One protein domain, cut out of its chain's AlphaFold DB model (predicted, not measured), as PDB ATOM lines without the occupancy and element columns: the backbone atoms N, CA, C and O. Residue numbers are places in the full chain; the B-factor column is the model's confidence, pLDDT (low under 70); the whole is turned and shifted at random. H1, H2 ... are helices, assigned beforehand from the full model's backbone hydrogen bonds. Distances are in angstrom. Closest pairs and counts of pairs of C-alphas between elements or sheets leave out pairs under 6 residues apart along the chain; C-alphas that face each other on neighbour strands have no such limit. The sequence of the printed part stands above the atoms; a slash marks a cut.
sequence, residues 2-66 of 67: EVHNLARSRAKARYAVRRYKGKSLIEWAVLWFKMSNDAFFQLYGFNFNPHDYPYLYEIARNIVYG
ATOM      1  N   GLU A   2     132.033 117.634  81.073       68.69
ATOM      2  CA  GLU A   2     133.470 117.801  81.376       68.69
ATOM      3  C   GLU A   2     134.060 119.178  81.031       68.69
ATOM      4  O   GLU A   2     134.789 119.752  81.836       68.69
ATOM      5  N   VAL A   3     133.718 119.751  79.872       74.06
ATOM      6  CA  VAL A   3     134.301 121.032  79.423       74.06
ATOM      7  C   VAL A   3     133.954 122.187  80.371       74.06
ATOM      8  O   VAL A   3     134.803 123.027  80.663       74.06
ATOM      9  N   HIS A   4     132.729 122.204  80.906       74.19
ATOM     10  CA  HIS A   4     132.280 123.231  81.850       74.19
ATOM     11  C   HIS A   4     133.030 123.135  83.189       74.19
ATOM     12  O   HIS A   4     133.473 124.151  83.730       74.19
ATOM     13  N   ASN A   5     133.255 121.914  83.684       84.81
ATOM     14  CA  ASN A   5     134.034 121.672  84.901       84.81
ATOM     15  C   ASN A   5     135.509 122.052  84.713       84.81
ATOM     16  O   ASN A   5     136.106 122.676  85.594       84.81
ATOM     17  N   LEU A   6     136.086 121.768  83.540       91.31
ATOM     18  CA  LEU A   6     137.449 122.172  83.204       91.31
ATOM     19  C   LEU A   6     137.590 123.700  83.107       91.31
ATOM     20  O   LEU A   6     138.547 124.265  83.641       91.31
ATOM     21  N   ALA A   7     136.638 124.380  82.462       93.19
ATOM     22  CA  ALA A   7     136.629 125.838  82.352       93.19
ATOM     23  C   ALA A   7     136.556 126.510  83.733       93.19
ATOM     24  O   ALA A   7     137.353 127.410  84.019       93.19
ATOM     25  N   ARG A   8     135.675 126.012  84.612       92.88
ATOM     26  CA  ARG A   8     135.547 126.470  86.003       92.88
ATOM     27  C   ARG A   8     136.821 126.215  86.811       92.88
ATOM     28  O   ARG A   8     137.298 127.121  87.488       92.88
ATOM     29  N   SER A   9     137.416 125.026  86.701       94.56
ATOM     30  CA  SER A   9     138.674 124.687  87.388       94.56
ATOM     31  C   SER A   9     139.826 125.606  86.961       94.56
ATOM     32  O   SER A   9     140.515 126.195  87.798       94.56
ATOM     33  N   ARG A  10     139.972 125.850  85.651       96.56
ATOM     34  CA  ARG A  10     140.956 126.807  85.120       96.56
ATOM     35  C   ARG A  10     140.683 128.234  85.597       96.56
ATOM     36  O   ARG A  10     141.625 128.949  85.923       96.56
ATOM     37  N   ALA A  11     139.419 128.659  85.650       97.12
ATOM     38  CA  ALA A  11     139.048 129.965  86.189       97.12
ATOM     39  C   ALA A  11     139.434 130.097  87.668       97.12
ATOM     40  O   ALA A  11     140.075 131.081  88.034       97.12
ATOM     41  N   LYS A  12     139.158 129.074  88.486       97.50
ATOM     42  CA  LYS A  12     139.562 129.021  89.899       97.50
ATOM     43  C   LYS A  12     141.073 129.188  90.057       97.50
ATOM     44  O   LYS A  12     141.504 130.053  90.814       97.50
ATOM     45  N   ALA A  13     141.873 128.440  89.295       97.75
ATOM     46  CA  ALA A  13     143.330 128.572  89.330       97.75
ATOM     47  C   ALA A  13     143.799 129.989  88.941       97.75
ATOM     48  O   ALA A  13     144.623 130.580  89.638       97.75
ATOM     49  N   ARG A  14     143.230 130.579  87.878       97.94
ATOM     50  CA  ARG A  14     143.561 131.954  87.457       97.94
ATOM     51  C   ARG A  14     143.215 132.992  88.523       97.94
ATOM     52  O   ARG A  14     144.009 133.892  88.784       97.94
ATOM     53  N   TYR A  15     142.034 132.899  89.127       98.25
ATOM     54  CA  TYR A  15     141.566 133.889  90.098       98.25
ATOM     55  C   TYR A  15     142.208 133.743  91.477       98.25
ATOM     56  O   TYR A  15     142.265 134.732  92.203       98.25
ATOM     57  N   ALA A  16     142.732 132.562  91.814       97.50
ATOM     58  CA  ALA A  16     143.531 132.352  93.020       97.50
ATOM     59  C   ALA A  16     144.855 133.139  92.990       97.50
ATOM     60  O   ALA A  16     145.322 133.604  94.027       97.50
ATOM     61  N   VAL A  17     145.450 133.319  91.805       97.56
ATOM     62  CA  VAL A  17     146.738 134.022  91.652       97.56
ATOM     63  C   VAL A  17     146.589 135.473  91.196       97.56
ATOM     64  O   VAL A  17     147.456 136.297  91.484       97.56
ATOM     65  N   ARG A  18     145.495 135.822  90.506       97.25
ATOM     66  CA  ARG A  18     145.264 137.188  90.017       97.25
ATOM     67  C   ARG A  18     144.985 138.135  91.179       97.25
ATOM     68  O   ARG A  18     143.942 138.037  91.820       97.25
ATOM     69  N   ARG A  19     145.906 139.073  91.411       97.19
ATOM     70  CA  ARG A  19     145.813 140.076  92.475       97.19
ATOM     71  C   ARG A  19     145.102 141.345  92.008       97.19
ATOM     72  O   ARG A  19     145.292 141.803  90.886       97.19
ATOM     73  N   TYR A  20     144.331 141.928  92.913       96.94
ATOM     74  CA  TYR A  20     143.738 143.253  92.817       96.94
ATOM     75  C   TYR A  20     143.803 143.883  94.209       96.94
ATOM     76  O   TYR A  20     143.441 143.228  95.181       96.94
ATOM     77  N   LYS A  21     144.324 145.107  94.346       96.38
ATOM     78  CA  LYS A  21     144.413 145.819  95.642       96.38
ATOM     79  C   LYS A  21     144.930 144.949  96.817       96.38
ATOM     80  O   LYS A  21     144.407 145.002  97.921       96.38
ATOM     81  N   GLY A  22     145.937 144.107  96.567       96.62
ATOM     82  CA  GLY A  22     146.588 143.280  97.595       96.62
ATOM     83  C   GLY A  22     145.926 141.934  97.931       96.62
ATOM     84  O   GLY A  22     146.535 141.146  98.647       96.62
ATOM     85  N   LYS A  23     144.742 141.609  97.393       98.00
ATOM     86  CA  LYS A  23     144.106 140.282  97.544       98.00
ATOM     87  C   LYS A  23     143.843 139.640  96.187       98.00
ATOM     88  O   LYS A  23     143.843 140.309  95.156       98.00
ATOM     89  N   SER A  24     143.696 138.325  96.160       98.38
ATOM     90  CA  SER A  24     143.261 137.594  94.974       98.38
ATOM     91  C   SER A  24     141.795 137.900  94.651       98.38
ATOM     92  O   SER A  24     141.031 138.338  95.515       98.38
ATOM     93  N   LEU A  25     141.375 137.650  93.411       98.31
ATOM     94  CA  LEU A  25     139.967 137.813  93.035       98.31
ATOM     95  C   LEU A  25     139.045 136.849  93.795       98.31
ATOM     96  O   LEU A  25     137.923 137.225  94.118       98.31
ATOM     97  N   ILE A  26     139.521 135.644  94.137       98.19
ATOM     98  CA  ILE A  26     138.769 134.720  95.002       98.19
ATOM     99  C   ILE A  26     138.591 135.307  96.401       98.19
ATOM    100  O   ILE A  26     137.485 135.275  96.930       98.19
ATOM    101  N   GLU A  27     139.645 135.869  96.994       98.19
ATOM    102  CA  GLU A  27     139.551 136.486  98.321       98.19
ATOM    103  C   GLU A  27     138.559 137.655  98.330       98.19
ATOM    104  O   GLU A  27     137.755 137.755  99.256       98.19
ATOM    105  N   TRP A  28     138.552 138.498  97.291       98.19
ATOM    106  CA  TRP A  28     137.554 139.564  97.171       98.19
ATOM    107  C   TRP A  28     136.132 139.037  97.019       98.19
ATOM    108  O   TRP A  28     135.235 139.535  97.694       98.19
ATOM    109  N   ALA A  29     135.926 138.013  96.193       97.62
ATOM    110  CA  ALA A  29     134.610 137.413  96.012       97.62
ATOM    111  C   ALA A  29     134.096 136.750  97.300       97.62
ATOM    112  O   ALA A  29     132.932 136.909  97.651       97.62
ATOM    113  N   VAL A  30     134.965 136.072  98.054       97.75
ATOM    114  CA  VAL A  30     134.611 135.505  99.364       97.75
ATOM    115  C   VAL A  30     134.256 136.603 100.368       97.75
ATOM    116  O   VAL A  30     133.301 136.441 101.121       97.75
ATOM    117  N   LEU A  31     134.998 137.715 100.391       97.31
ATOM    118  CA  LEU A  31     134.668 138.859 101.246       97.31
ATOM    119  C   LEU A  31     133.317 139.464 100.867       97.31
ATOM    120  O   LEU A  31     132.511 139.713 101.755       97.31
ATOM    121  N   TRP A  32     133.057 139.625  99.571       96.00
ATOM    122  CA  TRP A  32     131.783 140.113  99.050       96.00
ATOM    123  C   TRP A  32     130.597 139.251  99.508       96.00
ATOM    124  O   TRP A  32     129.588 139.791  99.937       96.00
ATOM    125  N   PHE A  33     130.731 137.919  99.529       95.75
ATOM    126  CA  PHE A  33     129.680 137.020 100.038       95.75
ATOM    127  C   PHE A  33     129.439 137.121 101.551       95.75
ATOM    128  O   PHE A  33     128.376 136.735 102.037       95.75
ATOM    129  N   LYS A  34     130.433 137.578 102.317       95.19
ATOM    130  CA  LYS A  34     130.393 137.590 103.785       95.19
ATOM    131  C   LYS A  34     129.878 138.904 104.376       95.19
ATOM    132  O   LYS A  34     129.765 138.992 105.597       95.19
ATOM    133  N   MET A  35     129.598 139.919 103.561       93.19
ATOM    134  CA  MET A  35     129.135 141.227 104.036       93.19
ATOM    135  C   MET A  35     128.201 141.904 103.031       93.19
ATOM    136  O   MET A  35     128.144 141.525 101.868       93.19
ATOM    137  N   SER A  36     127.463 142.925 103.474       93.44
ATOM    138  CA  SER A  36     126.676 143.757 102.559       93.44
ATOM    139  C   SER A  36     127.585 144.606 101.664       93.44
ATOM    140  O   SER A  36     128.722 144.916 102.027       93.44
ATOM    141  N   ASN A  37     127.069 145.033 100.508       89.25
ATOM    142  CA  ASN A  37     127.810 145.903  99.595       89.25
ATOM    143  C   ASN A  37     128.209 147.238 100.255       89.25
ATOM    144  O   ASN A  37     129.324 147.712 100.057       89.25
ATOM    145  N   ASP A  38     127.340 147.802 101.099       94.69
ATOM    146  CA  ASP A  38     127.630 149.043 101.829       94.69
ATOM    147  C   ASP A  38     128.782 148.861 102.822       94.69
ATOM    148  O   ASP A  38     129.707 149.671 102.848       94.69
ATOM    149  N   ALA A  39     128.776 147.770 103.598       95.88
ATOM    150  CA  ALA A  39     129.862 147.460 104.527       95.88
ATOM    151  C   ALA A  39     131.178 147.197 103.779       95.88
ATOM    152  O   ALA A  39     132.240 147.648 104.212       95.88
ATOM    153  N   PHE A  40     131.111 146.517 102.630       96.31
ATOM    154  CA  PHE A  40     132.267 146.307 101.762       96.31
ATOM    155  C   PHE A  40     132.859 147.641 101.297       96.31
ATOM    156  O   PHE A  40     134.065 147.865 101.433       96.31
ATOM    157  N   PHE A  41     132.018 148.539 100.779       95.94
ATOM    158  CA  PHE A  41     132.453 149.841 100.287       95.94
ATOM    159  C   PHE A  41     133.021 150.713 101.409       95.94
ATOM    160  O   PHE A  41     134.082 151.307 101.233       95.94
ATOM    161  N   GLN A  42     132.372 150.751 102.574       97.06
ATOM    162  CA  GLN A  42     132.867 151.494 103.736       97.06
ATOM    163  C   GLN A  42     134.236 150.988 104.208       97.06
ATOM    164  O   GLN A  42     135.103 151.795 104.536       97.06
ATOM    165  N   LEU A  43     134.450 149.668 104.221       96.94
ATOM    166  CA  LEU A  43     135.694 149.071 104.705       96.94
ATOM    167  C   LEU A  43     136.850 149.207 103.705       96.94
ATOM    168  O   LEU A  43     137.990 149.441 104.106       96.94
ATOM    169  N   TYR A  44     136.581 149.024 102.411       95.44
ATOM    170  CA  TYR A  44     137.633 148.919 101.396       95.44
ATOM    171  C   TYR A  44     137.731 150.125 100.452       95.44
ATOM    172  O   TYR A  44     138.728 150.256  99.738       95.44
ATOM    173  N   GLY A  45     136.733 151.009 100.433       96.81
ATOM    174  CA  GLY A  45     136.711 152.217  99.606       96.81
ATOM    175  C   GLY A  45     136.547 151.956  98.105       96.81
ATOM    176  O   GLY A  45     136.917 152.801  97.290       96.81
ATOM    177  N   PHE A  46     136.060 150.776  97.707       96.06
ATOM    178  CA  PHE A  46     135.761 150.451  96.311       96.06
ATOM    179  C   PHE A  46     134.633 149.420  96.199       96.06
ATOM    180  O   PHE A  46     134.377 148.672  97.137       96.06
ATOM    181  N   ASN A  47     133.997 149.359  95.027       93.19
ATOM    182  CA  ASN A  47     132.998 148.341  94.705       93.19
ATOM    183  C   ASN A  47     133.643 147.139  94.013       93.19
ATOM    184  O   ASN A  47     134.472 147.293  93.113       93.19
ATOM    185  N   PHE A  48     133.227 145.942  94.410       95.19
ATOM    186  CA  PHE A  48     133.620 144.688  93.783       95.19
ATOM    187  C   PHE A  48     132.368 143.926  93.375       95.19
ATOM    188  O   PHE A  48     131.464 143.775  94.190       95.19
ATOM    189  N   ASN A  49     132.327 143.420  92.145       95.44
ATOM    190  CA  ASN A  49     131.235 142.576  91.685       95.44
ATOM    191  C   ASN A  49     131.794 141.255  91.129       95.44
ATOM    192  O   ASN A  49     132.431 141.254  90.072       95.44
ATOM    193  N   PRO A  50     131.579 140.111  91.806       96.19
ATOM    194  CA  PRO A  50     132.056 138.819  91.315       96.19
ATOM    195  C   PRO A  50     131.402 138.388  89.992       96.19
ATOM    196  O   PRO A  50     131.972 137.545  89.302       96.19
ATOM    197  N   HIS A  51     130.258 138.965  89.606       96.81
ATOM    198  CA  HIS A  51     129.596 138.660  88.332       96.81
ATOM    199  C   HIS A  51     130.327 139.210  87.101       96.81
ATOM    200  O   HIS A  51     130.126 138.695  86.003       96.81
ATOM    201  N   ASP A  52     131.226 140.183  87.270       96.81
ATOM    202  CA  ASP A  52     132.026 140.730  86.164       96.81
ATOM    203  C   ASP A  52     133.100 139.736  85.675       96.81
ATOM    204  O   ASP A  52     133.766 139.950  84.659       96.81
ATOM    205  N   TYR A  53     133.287 138.630  86.400       96.31
ATOM    206  CA  TYR A  53     134.309 137.628  86.145       96.31
ATOM    207  C   TYR A  53     133.653 136.264  85.907       96.31
ATOM    208  O   TYR A  53     133.076 135.691  86.835       96.31
ATOM    209  N   PRO A  54     133.793 135.670  84.705       97.19
ATOM    210  CA  PRO A  54     133.203 134.369  84.409       97.19
ATOM    211  C   PRO A  54     133.590 133.320  85.452       97.19
ATOM    212  O   PRO A  54     134.784 133.139  85.710       97.19
ATOM    213  N   TYR A  55     132.591 132.626  86.003       97.19
ATOM    214  CA  TYR A  55     132.689 131.586  87.039       97.19
ATOM    215  C   TYR A  55     133.052 132.048  88.457       97.19
ATOM    216  O   TYR A  55     133.045 131.223  89.371       97.19
ATOM    217  N   LEU A  56     133.439 133.309  88.675       97.88
ATOM    218  CA  LEU A  56     133.968 133.727  89.977       97.88
ATOM    219  C   LEU A  56     132.893 133.716  91.066       97.88
ATOM    220  O   LEU A  56     133.183 133.297  92.188       97.88
ATOM    221  N   TYR A  57     131.671 134.129  90.727       97.12
ATOM    222  CA  TYR A  57     130.529 134.074  91.635       97.12
ATOM    223  C   TYR A  57     130.265 132.644  92.110       97.12
ATOM    224  O   TYR A  57     130.251 132.392  93.311       97.12
ATOM    225  N   GLU A  58     130.136 131.686  91.191       96.69
ATOM    226  CA  GLU A  58     129.851 130.285  91.514       96.69
ATOM    227  C   GLU A  58     131.000 129.645  92.297       96.69
ATOM    228  O   GLU A  58     130.767 128.895  93.242       96.69
ATOM    229  N   ILE A  59     132.250 129.968  91.947       97.25
ATOM    230  CA  ILE A  59     133.430 129.500  92.685       97.25
ATOM    231  C   ILE A  59     133.395 130.002  94.131       97.25
ATOM    232  O   ILE A  59     133.620 129.217  95.050       97.25
ATOM    233  N   ALA A  60     133.142 131.294  94.345       97.25
ATOM    234  CA  ALA A  60     133.119 131.873  95.683       97.25
ATOM    235  C   ALA A  60     131.899 131.412  96.492       97.25
ATOM    236  O   ALA A  60     132.049 131.106  97.674       97.25
ATOM    237  N   ARG A  61     130.735 131.263  95.851       96.69
ATOM    238  CA  ARG A  61     129.528 130.685  96.454       96.69
ATOM    239  C   ARG A  61     129.794 129.279  96.988       96.69
ATOM    240  O   ARG A  61     129.480 129.006  98.141       96.69
ATOM    241  N   ASN A  62     130.442 128.432  96.185       96.00
ATOM    242  CA  ASN A  62     130.828 127.081  96.592       96.00
ATOM    243  C   ASN A  62     131.810 127.095  97.771       96.00
ATOM    244  O   ASN A  62     131.672 126.318  98.705       96.00
ATOM    245  N   ILE A  63     132.771 128.025  97.781       96.31
ATOM    246  CA  ILE A  63     133.720 128.167  98.897       96.31
ATOM    247  C   ILE A  63     133.017 128.578 100.198       96.31
ATOM    248  O   ILE A  63     133.412 128.118 101.266       96.31
ATOM    249  N   VAL A  64     132.021 129.467 100.131       96.69
ATOM    250  CA  VAL A  64     131.354 130.010 101.327       96.69
ATOM    251  C   VAL A  64     130.258 129.082 101.850       96.69
ATOM    252  O   VAL A  64     130.143 128.934 103.065       96.69
ATOM    253  N   TYR A  65     129.482 128.453 100.966       95.50
ATOM    254  CA  TYR A  65     128.298 127.669 101.341       95.50
ATOM    255  C   TYR A  65     128.416 126.163 101.063       95.50
ATOM    256  O   TYR A  65     127.564 125.404 101.508       95.50
ATOM    257  N   GLY A  66     129.454 125.710 100.354       90.31
ATOM    258  CA  GLY A  66     129.634 124.298  99.992       90.31
ATOM    259  C   GLY A  66     128.773 123.812  98.819       90.31
ATOM    260  O   GLY A  66     128.719 122.609  98.581       90.31
TER     261      GLY A  66
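Overview. This is residues 2 to 66 of the 67 residues of an uncharacterized protein of Clostridium sp. OM04-12AA (UniProt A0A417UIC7). H2 and H4 cross to form a small core, with H1 reaching out from one end of an elongated model and H3 at the other end, joined to H4 by a long link. The printed part has 65 residues with four named helices, H1 to H4 in order, and no named strand: all helix. It is compact, with a radius of gyration of the C-alphas of 12.0 A, and spans 40 by 23 by 17 A.

Along the chain. Find C-alpha 2 at (133.470, 117.801, 81.376); H1 runs from there to residue 17, 23.3 A. H2 is residues 25 to 33, 12.5 A, and H3 residues 37 to 44, 10.4 A. H4, residues 56 to 65, 14.1 A, ends at (128.298, 127.669, 101.341).

Arrangement. With residues 12 to 17 alone, H1 touches H2, about perpendicular at 84 degrees; the closest C-alphas, Tyr 15 and Leu 25, are 5.2 A apart. H2 touches H4 at a steep tilt of 56 degrees, closest at C-alphas Val 30 and Ala 60, 5.4 A. H3 is close to H2 but not clearly touching, closest at C-alphas Trp 32 and Phe 40, 6.8 A. Every O i to N i+4 pair is within hydrogen-bond range in H2, H3 and H4, and 11 of 12 in H1.

Size, cuts and confidence. The printed part has no cut; residue 2 is under pLDDT 70.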